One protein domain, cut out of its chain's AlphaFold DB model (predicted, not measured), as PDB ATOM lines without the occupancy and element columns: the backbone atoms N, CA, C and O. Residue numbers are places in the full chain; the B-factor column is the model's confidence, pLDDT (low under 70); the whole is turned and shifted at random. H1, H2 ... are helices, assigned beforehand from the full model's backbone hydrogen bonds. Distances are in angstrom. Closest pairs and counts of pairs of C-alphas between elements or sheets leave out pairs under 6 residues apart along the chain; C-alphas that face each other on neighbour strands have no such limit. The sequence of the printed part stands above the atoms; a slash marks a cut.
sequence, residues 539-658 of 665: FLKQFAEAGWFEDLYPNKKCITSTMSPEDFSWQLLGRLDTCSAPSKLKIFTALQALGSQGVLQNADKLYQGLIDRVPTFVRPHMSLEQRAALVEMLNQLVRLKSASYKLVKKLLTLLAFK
ATOM      1  N   PHE A 539     180.011  31.814  43.768       69.69
ATOM      2  CA  PHE A 539     180.002  30.345  43.758       69.69
ATOM      3  C   PHE A 539     180.962  29.706  42.733       69.69
ATOM      4  O   PHE A 539     181.277  28.526  42.866       69.69
ATOM      5  N   LEU A 540     181.444  30.455  41.733       69.19
ATOM      6  CA  LEU A 540     182.440  29.994  40.754       69.19
ATOM      7  C   LEU A 540     183.882  30.288  41.186       69.19
ATOM      8  O   LEU A 540     184.798  29.621  40.707       69.19
ATOM      9  N   LYS A 541     184.109  31.233  42.114       68.25
ATOM     10  CA  LYS A 541     185.467  31.597  42.571       68.25
ATOM     11  C   LYS A 541     186.222  30.399  43.175       68.25
ATOM     12  O   LYS A 541     187.423  30.291  42.973       68.25
ATOM     13  N   GLN A 542     185.516  29.447  43.796       70.44
ATOM     14  CA  GLN A 542     186.086  28.191  44.318       70.44
ATOM     15  C   GLN A 542     186.649  27.233  43.246       70.44
ATOM     16  O   GLN A 542     187.423  26.338  43.573       70.44
ATOM     17  N   PHE A 543     186.253  27.389  41.979       69.75
ATOM     18  CA  PHE A 543     186.717  26.551  40.867       69.75
ATOM     19  C   PHE A 543     187.750  27.261  39.980       69.75
ATOM     20  O   PHE A 543     188.322  26.630  39.098       69.75
ATOM     21  N   ALA A 544     188.023  28.549  40.222       61.81
ATOM     22  CA  ALA A 544     188.840  29.392  39.347       61.81
ATOM     23  C   ALA A 544     190.314  28.955  39.215       61.81
ATOM     24  O   ALA A 544     190.962  29.327  38.240       61.81
ATOM     25  N   GLU A 545     190.825  28.171  40.170       60.00
ATOM     26  CA  GLU A 545     192.186  27.606  40.176       60.00
ATOM     27  C   GLU A 545     192.229  26.137  39.706       60.00
ATOM     28  O   GLU A 545     193.300  25.549  39.552       60.00
ATOM     29  N   ALA A 546     191.075  25.508  39.465       66.50
ATOM     30  CA  ALA A 546     191.021  24.123  39.021       66.50
ATOM     31  C   ALA A 546     191.242  24.047  37.502       66.50
ATOM     32  O   ALA A 546     190.458  24.595  36.738       66.50
ATOM     33  N   GLY A 547     192.255  23.308  37.034       58.19
ATOM     34  CA  GLY A 547     192.623  23.296  35.604       58.19
ATOM     35  C   GLY A 547     191.490  22.939  34.620       58.19
ATOM     36  O   GLY A 547     191.460  23.453  33.510       58.19
ATOM     37  N   TRP A 548     190.497  22.144  35.045       65.69
ATOM     38  CA  TRP A 548     189.318  21.834  34.220       65.69
ATOM     39  C   TRP A 548     188.387  23.038  33.995       65.69
ATOM     40  O   TRP A 548     187.559  23.000  33.090       65.69
ATOM     41  N   PHE A 549     188.487  24.087  34.816       66.69
ATOM     42  CA  PHE A 549     187.715  25.323  34.698       66.69
ATOM     43  C   PHE A 549     188.299  26.238  33.616       66.69
ATOM     44  O   PHE A 549     187.542  26.849  32.863       66.69
ATOM     45  N   GLU A 550     189.627  26.273  33.458       62.00
ATOM     46  CA  GLU A 550     190.268  26.970  32.333       62.00
ATOM     47  C   GLU A 550     190.045  26.219  31.005       62.00
ATOM     48  O   GLU A 550     189.790  26.862  29.988       62.00
ATOM     49  N   ASP A 551     189.965  24.878  31.026       61.38
ATOM     50  CA  ASP A 551     189.468  24.064  29.896       61.38
ATOM     51  C   ASP A 551     187.992  24.360  29.527       61.38
ATOM     52  O   ASP A 551     187.520  23.972  28.451       61.38
ATOM     53  N   LEU A 552     187.218  24.984  30.425       61.94
ATOM     54  CA  LEU A 552     185.789  25.278  30.249       61.94
ATOM     55  C   LEU A 552     185.542  26.743  29.861       61.94
ATOM     56  O   LEU A 552     184.688  27.005  29.014       61.94
ATOM     57  N   TYR A 553     186.349  27.668  30.388       64.00
ATOM     58  CA  TYR A 553     186.349  29.086  30.023       64.00
ATOM     59  C   TYR A 553     187.759  29.593  29.643       64.00
ATOM     60  O   TYR A 553     188.321  30.423  30.365       64.00
ATOM     61  N   PRO A 554     188.314  29.196  28.474       57.19
ATOM     62  CA  PRO A 554     189.636  29.654  28.011       57.19
ATOM     63  C   PRO A 554     189.746  31.175  27.839       57.19
ATOM     64  O   PRO A 554     190.838  31.733  27.771       57.19
ATOM     65  N   ASN A 555     188.606  31.865  27.748       56.28
ATOM     66  CA  ASN A 555     188.519  33.315  27.750       56.28
ATOM     67  C   ASN A 555     187.485  33.743  28.798       56.28
ATOM     68  O   ASN A 555     186.282  33.546  28.621       56.28
ATOM     69  N   LYS A 556     187.950  34.350  29.895       59.03
ATOM     70  CA  LYS A 556     187.119  34.681  31.071       59.03
ATOM     71  C   LYS A 556     186.024  35.726  30.775       59.03
ATOM     72  O   LYS A 556     185.111  35.888  31.574       59.03
ATOM     73  N   LYS A 557     186.041  36.347  29.584       54.03
ATOM     74  CA  LYS A 557     184.938  37.158  29.029       54.03
ATOM     75  C   LYS A 557     183.668  36.360  28.683       54.03
ATOM     76  O   LYS A 557     182.623  36.972  28.495       54.03
ATOM     77  N   CYS A 558     183.740  35.032  28.573       52.91
ATOM     78  CA  CYS A 558     182.582  34.183  28.258       52.91
ATOM     79  C   CYS A 558     181.713  33.835  29.482       52.91
ATOM     80  O   CYS A 558     180.627  33.288  29.309       52.91
ATOM     81  N   ILE A 559     182.170  34.141  30.701       60.69
ATOM     82  CA  ILE A 559     181.391  33.951  31.930       60.69
ATOM     83  C   ILE A 559     180.457  35.155  32.082       60.69
ATOM     84  O   ILE A 559     180.916  36.268  32.343       60.69
ATOM     85  N   THR A 560     179.147  34.958  31.924       58.09
ATOM     86  CA  THR A 560     178.181  36.023  32.223       58.09
ATOM     87  C   THR A 560     178.028  36.180  33.736       58.09
ATOM     88  O   THR A 560     177.920  35.202  34.476       58.09
ATOM     89  N   SER A 561     177.954  37.423  34.214       59.44
ATOM     90  CA  SER A 561     177.728  37.747  35.634       59.44
ATOM     91  C   SER A 561     176.346  37.321  36.163       59.44
ATOM     92  O   SER A 561     176.059  37.479  37.345       59.44
ATOM     93  N   THR A 562     175.497  36.767  35.293       58.84
ATOM     94  CA  THR A 562     174.145  36.264  35.570       58.84
ATOM     95  C   THR A 562     174.032  34.735  35.581       58.84
ATOM     96  O   THR A 562     172.926  34.233  35.766       58.84
ATOM     97  N   MET A 563     175.122  33.981  35.374       69.06
ATOM     98  CA  MET A 563     175.077  32.510  35.386       69.06
ATOM     99  C   MET A 563     174.572  31.953  36.724       69.06
ATOM    100  O   MET A 563     175.150  32.250  37.770       69.06
ATOM    101  N   SER A 564     173.551  31.090  36.688       73.88
ATOM    102  CA  SER A 564     173.101  30.351  37.875       73.88
ATOM    103  C   SER A 564     173.953  29.093  38.142       73.88
ATOM    104  O   SER A 564     174.586  28.561  37.218       73.88
ATOM    105  N   PRO A 565     173.962  28.568  39.384       71.06
ATOM    106  CA  PRO A 565     174.540  27.260  39.698       71.06
ATOM    107  C   PRO A 565     173.934  26.122  38.865       71.06
ATOM    108  O   PRO A 565     174.645  25.189  38.479       71.06
ATOM    109  N   GLU A 566     172.645  26.208  38.535       72.62
ATOM    110  CA  GLU A 566     171.943  25.280  37.651       72.62
ATOM    111  C   GLU A 566     172.460  25.347  36.206       72.62
ATOM    112  O   GLU A 566     172.754  24.298  35.629       72.62
ATOM    113  N   ASP A 567     172.623  26.542  35.626       74.06
ATOM    114  CA  ASP A 567     173.150  26.711  34.260       74.06
ATOM    115  C   ASP A 567     174.581  26.175  34.153       74.06
ATOM    116  O   ASP A 567     174.923  25.462  33.205       74.06
ATOM    117  N   PHE A 568     175.411  26.470  35.159       77.19
ATOM    118  CA  PHE A 568     176.769  25.940  35.254       77.19
ATOM    119  C   PHE A 568     176.772  24.410  35.367       77.19
ATOM    120  O   PHE A 568     177.519  23.730  34.659       77.19
ATOM    121  N   SER A 569     175.877  23.847  36.180       75.94
ATOM    122  CA  SER A 569     175.725  22.396  36.310       75.94
ATOM    123  C   SER A 569     175.276  21.732  35.004       75.94
ATOM    124  O   SER A 569     175.763  20.653  34.667       75.94
ATOM    125  N   TRP A 570     174.407  22.373  34.217       74.19
ATOM    126  CA  TRP A 570     174.032  21.877  32.887       74.19
ATOM    127  C   TRP A 570     175.181  21.955  31.873       74.19
ATOM    128  O   TRP A 570     175.340  21.028  31.074       74.19
ATOM    129  N   GLN A 571     176.028  22.989  31.930       74.44
ATOM    130  CA  GLN A 571     177.253  23.051  31.120       74.44
ATOM    131  C   GLN A 571     178.241  21.933  31.502       74.44
ATOM    132  O   GLN A 571     178.795  21.279  30.615       74.44
ATOM    133  N   LEU A 572     178.398  21.636  32.799       76.44
ATOM    134  CA  LEU A 572     179.181  20.495  33.287       76.44
ATOM    135  C   LEU A 572     178.622  19.150  32.788       76.44
ATOM    136  O   LEU A 572     179.380  18.333  32.259       76.44
ATOM    137  N   LEU A 573     177.302  18.933  32.872       77.00
ATOM    138  CA  LEU A 573     176.654  17.725  32.343       77.00
ATOM    139  C   LEU A 573     176.857  17.572  30.824       77.00
ATOM    140  O   LEU A 573     177.141  16.469  30.366       77.00
ATOM    141  N   GLY A 574     176.783  18.657  30.047       73.44
ATOM    142  CA  GLY A 574     177.047  18.629  28.600       73.44
ATOM    143  C   GLY A 574     178.502  18.291  28.231       73.44
ATOM    144  O   GLY A 574     178.766  17.751  27.155       73.44
ATOM    145  N   ARG A 575     179.463  18.555  29.128       72.88
ATOM    146  CA  ARG A 575     180.876  18.180  28.941       72.88
ATOM    147  C   ARG A 575     181.152  16.705  29.266       72.88
ATOM    148  O   ARG A 575     182.104  16.141  28.723       72.88
ATOM    149  N   LEU A 576     180.305  16.032  30.054       73.75
ATOM    150  CA  LEU A 576     180.488  14.615  30.408       73.75
ATOM    151  C   LEU A 576     180.489  13.659  29.204       73.75
ATOM    152  O   LEU A 576     181.113  12.602  29.296       73.75
ATOM    153  N   ASP A 577     179.850  13.991  28.080       68.19
ATOM    154  CA  ASP A 577     179.918  13.165  26.863       68.19
ATOM    155  C   ASP A 577     181.225  13.356  26.070       68.19
ATOM    156  O   ASP A 577     181.632  12.447  25.348       68.19
ATOM    157  N   THR A 578     181.898  14.507  26.212       69.12
ATOM    158  CA  THR A 578     183.038  14.919  25.362       69.12
ATOM    159  C   THR A 578     184.402  14.903  26.062       69.12
ATOM    160  O   THR A 578     185.428  14.862  25.386       69.12
ATOM    161  N   CYS A 579     184.450  14.901  27.397       69.56
ATOM    162  CA  CYS A 579     185.700  14.892  28.165       69.56
ATOM    163  C   CYS A 579     186.327  13.493  28.353       69.56
ATOM    164  O   CYS A 579     185.643  12.466  28.370       69.56
ATOM    165  N   SER A 580     187.648  13.461  28.575       71.75
ATOM    166  CA  SER A 580     188.409  12.260  28.954       71.75
ATOM    167  C   SER A 580     188.067  11.779  30.374       71.75
ATOM    168  O   SER A 580     187.627  12.561  31.217       71.75
ATOM    169  N   ALA A 581     188.284  10.491  30.663       67.75
ATOM    170  CA  ALA A 581     187.929   9.870  31.946       67.75
ATOM    171  C   ALA A 581     188.452  10.607  33.207       67.75
ATOM    172  O   ALA A 581     187.625  10.884  34.082       67.75
ATOM    173  N   PRO A 582     189.736  11.022  33.316       68.25
ATOM    174  CA  PRO A 582     190.203  11.786  34.479       68.25
ATOM    175  C   PRO A 582     189.540  13.167  34.604       68.25
ATOM    176  O   PRO A 582     189.354  13.655  35.719       68.25
ATOM    177  N   SER A 583     189.124  13.790  33.497       71.69
ATOM    178  CA  SER A 583     188.355  15.039  33.539       71.69
ATOM    179  C   SER A 583     186.889  14.809  33.924       71.69
ATOM    180  O   SER A 583     186.324  15.641  34.627       71.69
ATOM    181  N   LYS A 584     186.281  13.662  33.576       78.00
ATOM    182  CA  LYS A 584     184.936  13.295  34.072       78.00
ATOM    183  C   LYS A 584     184.909  13.159  35.595       78.00
ATOM    184  O   LYS A 584     183.986  13.664  36.222       78.00
ATOM    185  N   LEU A 585     185.938  12.553  36.195       75.94
ATOM    186  CA  LEU A 585     186.037  12.439  37.657       75.94
ATOM    187  C   LEU A 585     186.109  13.821  38.335       75.94
ATOM    188  O   LEU A 585     185.423  14.055  39.325       75.94
ATOM    189  N   LYS A 586     186.863  14.765  37.750       74.25
ATOM    190  CA  LYS A 586     186.929  16.169  38.205       74.25
ATOM    191  C   LYS A 586     185.602  16.925  38.031       74.25
ATOM    192  O   LYS A 586     185.266  17.764  38.861       74.25
ATOM    193  N   ILE A 587     184.825  16.614  36.989       78.88
ATOM    194  CA  ILE A 587     183.466  17.153  36.815       78.88
ATOM    195  C   ILE A 587     182.523  16.596  37.894       78.88
ATOM    196  O   ILE A 587     181.736  17.355  38.456       78.88
ATOM    197  N   PHE A 588     182.616  15.307  38.241       78.56
ATOM    198  CA  PHE A 588     181.796  14.737  39.317       78.56
ATOM    199  C   PHE A 588     182.130  15.321  40.696       78.56
ATOM    200  O   PHE A 588     181.201  15.600  41.451       78.56
ATOM    201  N   THR A 589     183.400  15.595  41.019       77.19
ATOM    202  CA  THR A 589     183.738  16.278  42.285       77.19
ATOM    203  C   THR A 589     183.284  17.742  42.309       77.19
ATOM    204  O   THR A 589     182.865  18.224  43.361       77.19
ATOM    205  N   ALA A 590     183.273  18.439  41.166       76.62
ATOM    206  CA  ALA A 590     182.696  19.782  41.055       76.62
ATOM    207  C   ALA A 590     181.169  19.785  41.264       76.62
ATOM    208  O   ALA A 590     180.648  20.588  42.039       76.62
ATOM    209  N   LEU A 591     180.453  18.846  40.632       76.25
ATOM    210  CA  LEU A 591     179.012  18.650  40.837       76.25
ATOM    211  C   LEU A 591     178.688  18.248  42.284       76.25
ATOM    212  O   LEU A 591     177.708  18.738  42.845       76.25
ATOM    213  N   GLN A 592     179.534  17.427  42.919       74.25
ATOM    214  CA  GLN A 592     179.406  17.101  44.340       74.25
ATOM    215  C   GLN A 592     179.539  18.349  45.215       74.25
ATOM    216  O   GLN A 592     178.703  18.557  46.087       74.25
ATOM    217  N   ALA A 593     180.553  19.192  44.986       75.62
ATOM    218  CA  ALA A 593     180.761  20.412  45.767       75.62
ATOM    219  C   ALA A 593     179.557  21.369  45.676       75.62
ATOM    220  O   ALA A 593     179.086  21.857  46.703       75.62
ATOM    221  N   LEU A 594     179.003  21.559  44.471       72.75
ATOM    222  CA  LEU A 594     177.781  22.344  44.245       72.75
ATOM    223  C   LEU A 594     176.562  21.756  44.982       72.75
ATOM    224  O   LEU A 594     175.795  22.501  45.594       72.75
ATOM    225  N   GLY A 595     176.399  20.429  44.957       68.81
ATOM    226  CA  GLY A 595     175.329  19.729  45.673       68.81
ATOM    227  C   GLY A 595     175.463  19.823  47.197       68.81
ATOM    228  O   GLY A 595     174.500  20.165  47.880       68.81
ATOM    229  N   SER A 596     176.661  19.588  47.736       68.75
ATOM    230  CA  SER A 596     176.948  19.651  49.179       68.75
ATOM    231  C   SER A 596     176.821  21.056  49.775       68.75
ATOM    232  O   SER A 596     176.638  21.181  50.982       68.75
ATOM    233  N   GLN A 597     176.893  22.107  48.956       68.00
ATOM    234  CA  GLN A 597     176.700  23.499  49.383       68.00
ATOM    235  C   GLN A 597     175.224  23.938  49.403       68.00
ATOM    236  O   GLN A 597     174.936  25.064  49.800       68.00
ATOM    237  N   GLY A 598     174.284  23.086  48.970       63.16
ATOM    238  CA  GLY A 598     172.844  23.376  49.012       63.16
ATOM    239  C   GLY A 598     172.376  24.506  48.082       63.16
ATOM    240  O   GLY A 598     171.233  24.939  48.181       63.16
ATOM    241  N   VAL A 599     173.236  24.988  47.175       65.12
ATOM    242  CA  VAL A 599     172.946  26.148  46.306       65.12
ATOM    243  C   VAL A 599     171.995  25.801  45.152       65.12
ATOM    244  O   VAL A 599     171.390  26.691  44.564       65.12
ATOM    245  N   LEU A 600     171.863  24.510  44.824       68.94
ATOM    246  CA  LEU A 600     170.998  24.006  43.757       68.94
ATOM    247  C   LEU A 600     169.540  23.923  44.228       68.94
ATOM    248  O   LEU A 600     169.147  22.971  44.905       68.94
ATOM    249  N   GLN A 601     168.711  24.872  43.797       63.25
ATOM    250  CA  GLN A 601     167.275  24.909  44.107       63.25
ATOM    251  C   GLN A 601     166.485  23.801  43.394       63.25
ATOM    252  O   GLN A 601     165.352  23.501  43.773       63.25
ATOM    253  N   ASN A 602     167.045  23.197  42.337       65.94
ATOM    254  CA  ASN A 602     166.355  22.195  41.519       65.94
ATOM    255  C   ASN A 602     167.220  20.954  41.224       65.94
ATOM    256  O   ASN A 602     167.484  20.605  40.068       65.94
ATOM    257  N   ALA A 603     167.643  20.261  42.287       69.44
ATOM    258  CA  ALA A 603     168.401  19.008  42.203       69.44
ATOM    259  C   ALA A 603     167.706  17.921  41.349       69.44
ATOM    260  O   ALA A 603     168.383  17.120  40.709       69.44
ATOM    261  N   ASP A 604     166.371  17.921  41.256       71.81
ATOM    262  CA  ASP A 604     165.597  17.005  40.404       71.81
ATOM    263  C   ASP A 604     165.971  17.086  38.916       71.81
ATOM    264  O   ASP A 604     166.051  16.050  38.249       71.81
ATOM    265  N   LYS A 605     166.254  18.286  38.390       73.06
ATOM    266  CA  LYS A 605     166.704  18.459  36.997       73.06
ATOM    267  C   LYS A 605     168.083  17.840  36.767       73.06
ATOM    268  O   LYS A 605     168.251  17.086  35.807       73.06
ATOM    269  N   LEU A 606     169.033  18.097  37.672       75.12
ATOM    270  CA  LEU A 606     170.367  17.483  37.652       75.12
ATOM    271  C   LEU A 606     170.263  15.950  37.714       75.12
ATOM    272  O   LEU A 606     170.915  15.233  36.957       75.12
ATOM    273  N   TYR A 607     169.384  15.460  38.587       79.62
ATOM    274  CA  TYR A 607     169.151  14.044  38.823       79.62
ATOM    275  C   TYR A 607     168.594  13.310  37.592       79.62
ATOM    276  O   TYR A 607     169.048  12.209  37.278       79.62
ATOM    277  N   GLN A 608     167.645  13.903  36.855       78.75
ATOM    278  CA  GLN A 608     167.209  13.341  35.566       78.75
ATOM    279  C   GLN A 608     168.317  13.408  34.507       78.75
ATOM    280  O   GLN A 608     168.570  12.400  33.850       78.75
ATOM    281  N   GLY A 609     169.046  14.527  34.409       78.62
ATOM    282  CA  GLY A 609     170.172  14.671  33.479       78.62
ATOM    283  C   GLY A 609     171.260  13.601  33.660       78.62
ATOM    284  O   GLY A 609     171.746  13.049  32.674       78.62
ATOM    285  N   LEU A 610     171.592  13.246  34.906       79.62
ATOM    286  CA  LEU A 610     172.511  12.146  35.216       79.62
ATOM    287  C   LEU A 610     171.903  10.766  34.903       79.62
ATOM    288  O   LEU A 610     172.566   9.950  34.264       79.62
ATOM    289  N   ILE A 611     170.640  10.506  35.278       82.56
ATOM    290  CA  ILE A 611     169.943   9.239  34.960       82.56
ATOM    291  C   ILE A 611     169.929   8.957  33.452       82.56
ATOM    292  O   ILE A 611     170.094   7.807  33.032       82.56
ATOM    293  N   ASP A 612     169.734   9.984  32.628       81.56
ATOM    294  CA  ASP A 612     169.652   9.828  31.177       81.56
ATOM    295  C   ASP A 612     171.021   9.632  30.505       81.56
ATOM    296  O   ASP A 612     171.075   9.126  29.382       81.56
ATOM    297  N   ARG A 613     172.123   9.902  31.219       80.38
ATOM    298  CA  ARG A 613     173.500   9.599  30.788       80.38
ATOM    299  C   ARG A 613     174.031   8.247  31.275       80.38
ATOM    300  O   ARG A 613     174.999   7.759  30.698       80.38
ATOM    301  N   VAL A 614     173.381   7.575  32.234       80.81
ATOM    302  CA  VAL A 614     173.781   6.213  32.660       80.81
ATOM    303  C   VAL A 614     173.967   5.253  31.463       80.81
ATOM    304  O   VAL A 614     175.023   4.623  31.386       80.81
ATOM    305  N   PRO A 615     173.056   5.184  30.466       75.31
ATOM    306  CA  PRO A 615     173.231   4.300  29.310       75.31
ATOM    307  C   PRO A 615     174.396   4.654  28.367       75.31
ATOM    308  O   PRO A 615     174.816   3.788  27.610       75.31
ATOM    309  N   THR A 616     174.926   5.889  28.363       76.19
ATOM    310  CA  THR A 616     176.033   6.270  27.450       76.19
ATOM    311  C   THR A 616     177.418   5.959  28.029       76.19
ATOM    312  O   THR A 616     178.388   5.770  27.279       76.19
ATOM    313  N   PHE A 617     177.507   5.865  29.359       72.00
ATOM    314  CA  PHE A 617     178.694   5.435  30.103       72.00
ATOM    315  C   PHE A 617     178.818   3.909  30.169       72.00
ATOM    316  O   PHE A 617     179.923   3.382  30.076       72.00
ATOM    317  N   VAL A 618     177.692   3.208  30.325       73.69
ATOM    318  CA  VAL A 618     177.634   1.748  30.471       73.69
ATOM    319  C   VAL A 618     177.965   1.057  29.141       73.69
ATOM    320  O   VAL A 618     177.259   1.227  28.150       73.69
ATOM    321  N   ARG A 619     179.052   0.271  29.105       70.19
ATOM    322  CA  ARG A 619     179.532  -0.450  27.906       70.19
ATOM    323  C   ARG A 619     179.963  -1.885  28.248       70.19
ATOM    324  O   ARG A 619     180.387  -2.105  29.379       70.19
ATOM    325  N   PRO A 620     179.943  -2.844  27.300       61.09
ATOM    326  CA  PRO A 620     180.272  -4.245  27.598       61.09
ATOM    327  C   PRO A 620     181.715  -4.463  28.061       61.09
ATOM    328  O   PRO A 620     182.012  -5.391  28.808       61.09
ATOM    329  N   HIS A 621     182.637  -3.623  27.588       65.50
ATOM    330  CA  HIS A 621     184.050  -3.654  27.948       65.50
ATOM    331  C   HIS A 621     184.445  -2.240  28.390       65.50
ATOM    332  O   HIS A 621     184.446  -1.313  27.582       65.50
ATOM    333  N   MET A 622     184.735  -2.075  29.684       71.38
ATOM    334  CA  MET A 622     185.114  -0.799  30.300       71.38
ATOM    335  C   MET A 622     186.481  -0.909  30.974       71.38
ATOM    336  O   MET A 622     186.708  -1.835  31.763       71.38
ATOM    337  N   SER A 623     187.364   0.057  30.695       76.62
ATOM    338  CA  SER A 623     188.660   0.201  31.373       76.62
ATOM    339  C   SER A 623     188.488   0.562  32.853       76.62
ATOM    340  O   SER A 623     187.414   0.995  33.273       76.62
ATOM    341  N   LEU A 624     189.550   0.422  33.655       70.81
ATOM    342  CA  LEU A 624     189.506   0.720  35.094       70.81
ATOM    343  C   LEU A 624     189.025   2.158  35.378       70.81
ATOM    344  O   LEU A 624     188.165   2.368  36.227       70.81
ATOM    345  N   GLU A 625     189.502   3.134  34.598       71.38
ATOM    346  CA  GLU A 625     189.086   4.542  34.684       71.38
ATOM    347  C   GLU A 625     187.610   4.754  34.311       71.38
ATOM    348  O   GLU A 625     186.916   5.565  34.924       71.38
ATOM    349  N   GLN A 626     187.106   4.018  33.314       74.06
ATOM    350  CA  GLN A 626     185.702   4.083  32.896       74.06
ATOM    351  C   GLN A 626     184.782   3.457  33.950       74.06
ATOM    352  O   GLN A 626     183.728   4.022  34.245       74.06
ATOM    353  N   ARG A 627     185.205   2.346  34.572       76.12
ATOM    354  CA  ARG A 627     184.517   1.745  35.727       76.12
ATOM    355  C   ARG A 627     184.486   2.721  36.909       76.12
ATOM    356  O   ARG A 627     183.417   2.934  37.469       76.12
ATOM    357  N   ALA A 628     185.605   3.372  37.235       75.50
ATOM    358  CA  ALA A 628     185.670   4.372  38.305       75.50
ATOM    359  C   ALA A 628     184.742   5.577  38.046       75.50
ATOM    360  O   ALA A 628     183.995   5.983  38.934       75.50
ATOM    361  N   ALA A 629     184.717   6.105  36.817       77.56
ATOM    362  CA  ALA A 629     183.813   7.194  36.440       77.56
ATOM    363  C   ALA A 629     182.324   6.786  36.480       77.56
ATOM    364  O   ALA A 629     181.476   7.608  36.822       77.56
ATOM    365  N   LEU A 630     181.994   5.529  36.155       81.56
ATOM    366  CA  LEU A 630     180.636   4.990  36.286       81.56
ATOM    367  C   LEU A 630     180.225   4.820  37.757       81.56
ATOM    368  O   LEU A 630     179.122   5.222  38.121       81.56
ATOM    369  N   VAL A 631     181.105   4.270  38.601       80.00
ATOM    370  CA  VAL A 631     180.868   4.142  40.049       80.00
ATOM    371  C   VAL A 631     180.628   5.513  40.673       80.00
ATOM    372  O   VAL A 631     179.649   5.680  41.394       80.00
ATOM    373  N   GLU A 632     181.438   6.521  40.340       80.19
ATOM    374  CA  GLU A 632     181.244   7.851  40.917       80.19
ATOM    375  C   GLU A 632     179.953   8.524  40.428       80.19
ATOM    376  O   GLU A 632     179.237   9.125  41.226       80.19
ATOM    377  N   MET A 633     179.564   8.342  39.162       81.38
ATOM    378  CA  MET A 633     178.256   8.796  38.677       81.38
ATOM    379  C   MET A 633     177.087   8.149  39.445       81.38
ATOM    380  O   MET A 633     176.102   8.826  39.752       81.38
ATOM    381  N   LEU A 634     177.190   6.860  39.784       81.25
ATOM    382  CA  LEU A 634     176.191   6.157  40.597       81.25
ATOM    383  C   LEU A 634     176.197   6.648  42.055       81.25
ATOM    384  O   LEU A 634     175.122   6.877  42.608       81.25
ATOM    385  N   ASN A 635     177.369   6.914  42.643       80.75
ATOM    386  CA  ASN A 635     177.494   7.521  43.974       80.75
ATOM    387  C   ASN A 635     176.802   8.892  44.035       80.75
ATOM    388  O   ASN A 635     176.035   9.156  44.963       80.75
ATOM    389  N   GLN A 636     177.026   9.758  43.039       77.75
ATOM    390  CA  GLN A 636     176.357  11.062  42.962       77.75
ATOM    391  C   GLN A 636     174.837  10.909  42.801       77.75
ATOM    392  O   GLN A 636     174.079  11.611  43.468       77.75
ATOM    393  N   LEU A 637     174.365   9.954  41.993       79.62
ATOM    394  CA  LEU A 637     172.933   9.659  41.869       79.62
ATOM    395  C   LEU A 637     172.305   9.212  43.203       79.62
ATOM    396  O   LEU A 637     171.256   9.738  43.577       79.62
ATOM    397  N   VAL A 638     172.940   8.304  43.947       79.19
ATOM    398  CA  VAL A 638     172.442   7.856  45.265       79.19
ATOM    399  C   VAL A 638     172.455   8.997  46.291       79.19
ATOM    400  O   VAL A 638     171.499   9.143  47.049       79.19
ATOM    401  N   ARG A 639     173.486   9.855  46.280       72.81
ATOM    402  CA  ARG A 639     173.568  11.050  47.144       72.81
ATOM    403  C   ARG A 639     172.497  12.097  46.823       72.81
ATOM    404  O   ARG A 639     171.999  12.744  47.736       72.81
ATOM    405  N   LEU A 640     172.135  12.259  45.548       72.62
ATOM    406  CA  LEU A 640     171.089  13.191  45.112       72.62
ATOM    407  C   LEU A 640     169.677  12.689  45.449       72.62
ATOM    408  O   LEU A 640     168.840  13.499  45.842       72.62
ATOM    409  N   LYS A 641     169.401  11.380  45.306       74.69
ATOM    410  CA  LYS A 641     168.167  10.726  45.788       74.69
ATOM    411  C   LYS A 641     168.425   9.284  46.227       74.69
ATOM    412  O   LYS A 641     168.564   8.394  45.387       74.69
ATOM    413  N   SER A 642     168.370   9.054  47.538       59.91
ATOM    414  CA  SER A 642     168.644   7.763  48.188       59.91
ATOM    415  C   SER A 642     167.654   6.643  47.843       59.91
ATOM    416  O   SER A 642     168.047   5.483  47.802       59.91
ATOM    417  N   ALA A 643     166.386   6.966  47.555       57.94
ATOM    418  CA  ALA A 643     165.318   5.987  47.313       57.94
ATOM    419  C   ALA A 643     164.538   6.287  46.015       57.94
ATOM    420  O   ALA A 643     163.419   6.796  46.030       57.94
ATOM    421  N   SER A 644     165.141   6.000  44.857       68.75
ATOM    422  CA  SER A 644     164.577   6.351  43.544       68.75
ATOM    423  C   SER A 644     164.263   5.135  42.673       68.75
ATOM    424  O   SER A 644     165.142   4.546  42.035       68.75
ATOM    425  N   TYR A 645     162.968   4.829  42.544       73.38
ATOM    426  CA  TYR A 645     162.467   3.776  41.650       73.38
ATOM    427  C   TYR A 645     162.903   3.972  40.185       73.38
ATOM    428  O   TYR A 645     163.048   2.997  39.447       73.38
ATOM    429  N   LYS A 646     163.134   5.223  39.745       71.75
ATOM    430  CA  LYS A 646     163.577   5.536  38.376       71.75
ATOM    431  C   LYS A 646     164.977   4.991  38.093       71.75
ATOM    432  O   LYS A 646     165.199   4.458  37.007       71.75
ATOM    433  N   LEU A 647     165.894   5.098  39.058       77.56
ATOM    434  CA  LEU A 647     167.256   4.577  38.928       77.56
ATOM    435  C   LEU A 647     167.241   3.047  38.903       77.56
ATOM    436  O   LEU A 647     167.757   2.452  37.959       77.56
ATOM    437  N   VAL A 648     166.565   2.424  39.874       75.94
ATOM    438  CA  VAL A 648     166.428   0.959  39.967       75.94
ATOM    439  C   VAL A 648     165.815   0.386  38.685       75.94
ATOM    440  O   VAL A 648     166.395  -0.509  38.075       75.94
ATOM    441  N   LYS A 649     164.709   0.961  38.189       78.62
ATOM    442  CA  LYS A 649     164.074   0.543  36.927       78.62
ATOM    443  C   LYS A 649     165.021   0.652  35.725       78.62
ATOM    444  O   LYS A 649     165.028  -0.240  34.877       78.62
ATOM    445  N   LYS A 650     165.813   1.725  35.628       74.56
ATOM    446  CA  LYS A 650     166.730   1.959  34.499       74.56
ATOM    447  C   LYS A 650     167.954   1.031  34.549       74.56
ATOM    448  O   LYS A 650     168.349   0.522  33.504       74.56
ATOM    449  N   LEU A 651     168.471   0.714  35.741       73.00
ATOM    450  CA  LEU A 651     169.515  -0.303  35.941       73.00
ATOM    451  C   LEU A 651     169.006  -1.721  35.630       73.00
ATOM    452  O   LEU A 651     169.630  -2.426  34.840       73.00
ATOM    453  N   LEU A 652     167.836  -2.111  36.151       72.56
ATOM    454  CA  LEU A 652     167.199  -3.397  35.830       72.56
ATOM    455  C   LEU A 652     166.921  -3.545  34.325       72.56
ATOM    456  O   LEU A 652     167.098  -4.626  33.775       72.56
ATOM    457  N   THR A 653     166.554  -2.456  33.639       73.50
ATOM    458  CA  THR A 653     166.382  -2.455  32.175       73.50
ATOM    459  C   THR A 653     167.707  -2.738  31.456       73.50
ATOM    460  O   THR A 653     167.742  -3.576  30.558       73.50
ATOM    461  N   LEU A 654     168.810  -2.096  31.863       65.31
ATOM    462  CA  LEU A 654     170.141  -2.331  31.276       65.31
ATOM    463  C   LEU A 654     170.638  -3.771  31.498       65.31
ATOM    464  O   LEU A 654     171.253  -4.347  30.600       65.31
ATOM    465  N   LEU A 655     170.343  -4.362  32.661       63.91
ATOM    466  CA  LEU A 655     170.655  -5.764  32.967       63.91
ATOM    467  C   LEU A 655     169.796  -6.734  32.134       63.91
ATOM    468  O   LEU A 655     170.331  -7.634  31.483       63.91
ATOM    469  N   ALA A 656     168.477  -6.525  32.094       59.34
ATOM    470  CA  ALA A 656     167.532  -7.419  31.421       59.34
ATOM    471  C   ALA A 656     167.731  -7.490  29.895       59.34
ATOM    472  O   ALA A 656     167.560  -8.553  29.299       59.34
ATOM    473  N   PHE A 657     168.138  -6.390  29.249       52.44
ATOM    474  CA  PHE A 657     168.303  -6.332  27.789       52.44
ATOM    475  C   PHE A 657     169.559  -7.042  27.240       52.44
ATOM    476  O   PHE A 657     169.834  -6.939  26.045       52.44
ATOM    477  N   LYS A 658     170.337  -7.752  28.076       52.22
ATOM    478  CA  LYS A 658     171.560  -8.515  27.721       52.22
ATOM    479  C   LYS A 658     172.688  -7.741  27.010       52.22
ATOM    480  O   LYS A 658     173.760  -8.309  26.812       52.22
TER     481      LYS A 658
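AT A GLANCE: This is residues 539 to 658 of the 665 residues of the protein "WD repeat-containing protein 97 isoform X3" of Cottoperca gobio (UniProt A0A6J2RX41). H5, the longest helix, stands side by side with H3 in one layer of a narrow slab, and H2, H4 and H6 make a second row over them, running the other way. H2 to H5 form an up-and-down bundle, each running against the one before; H6 extends the slab at one end, and short H1 with the loop of residues 551 to 564 lies at the other. The printed part has 120 residues with six named helices, H1 to H6 along the chain, and no named strand: all helix. It is compact, with a radius of gyration of the C-alphas of 15.0 A, but elongated, spanning 48 by 30 by 18 A.

IN THESE COORDINATES: Find C-alpha 624 at (189.506, 0.720, 35.094); from there H5 runs 24.4 A to residue 640. H3, residues 581 to 596, covers 22.7 A, and H4, residues 603 to 617, 20.9 A. H2 is residues 565 to 575, and H1 is residues 547 to 550, starting at C-alpha (192.623, 23.296, 35.604). H6, residues 645 to 656, ends at C-alpha (167.532, -7.419, 31.421).

HOW THE PARTS SIT: H5 touches H3, the same way at 14 degrees, a shallow tilt; their closest C-alphas, Leu 585 and Ala 629, are 5.8 A apart. H4 and H5 form a hairpin, closest at C-alphas Phe 617 and Leu 630, 6.5 A. H2 and H3 form another, closest at C-alphas Leu 572 and Ile 587, 6.5 A. H6 only just touches H4, with 3 pairs of C-alphas within 8 A. H1 only just touches H3, also with 3 pairs. Every O i to N i+4 pair is within hydrogen-bond range in H2, H3, H5 and H6, and 9 of 11 in H4; H1 is too short for one.

THE WHOLE: Look to Lys 557 and Ala 656 for the farthest C-alphas, 47.9 A apart. The printed part has no cut, and the link from H1 to H2 is long. Mean pLDDT of the printed part is 70.8, with residues 543 to 563 among those under 70.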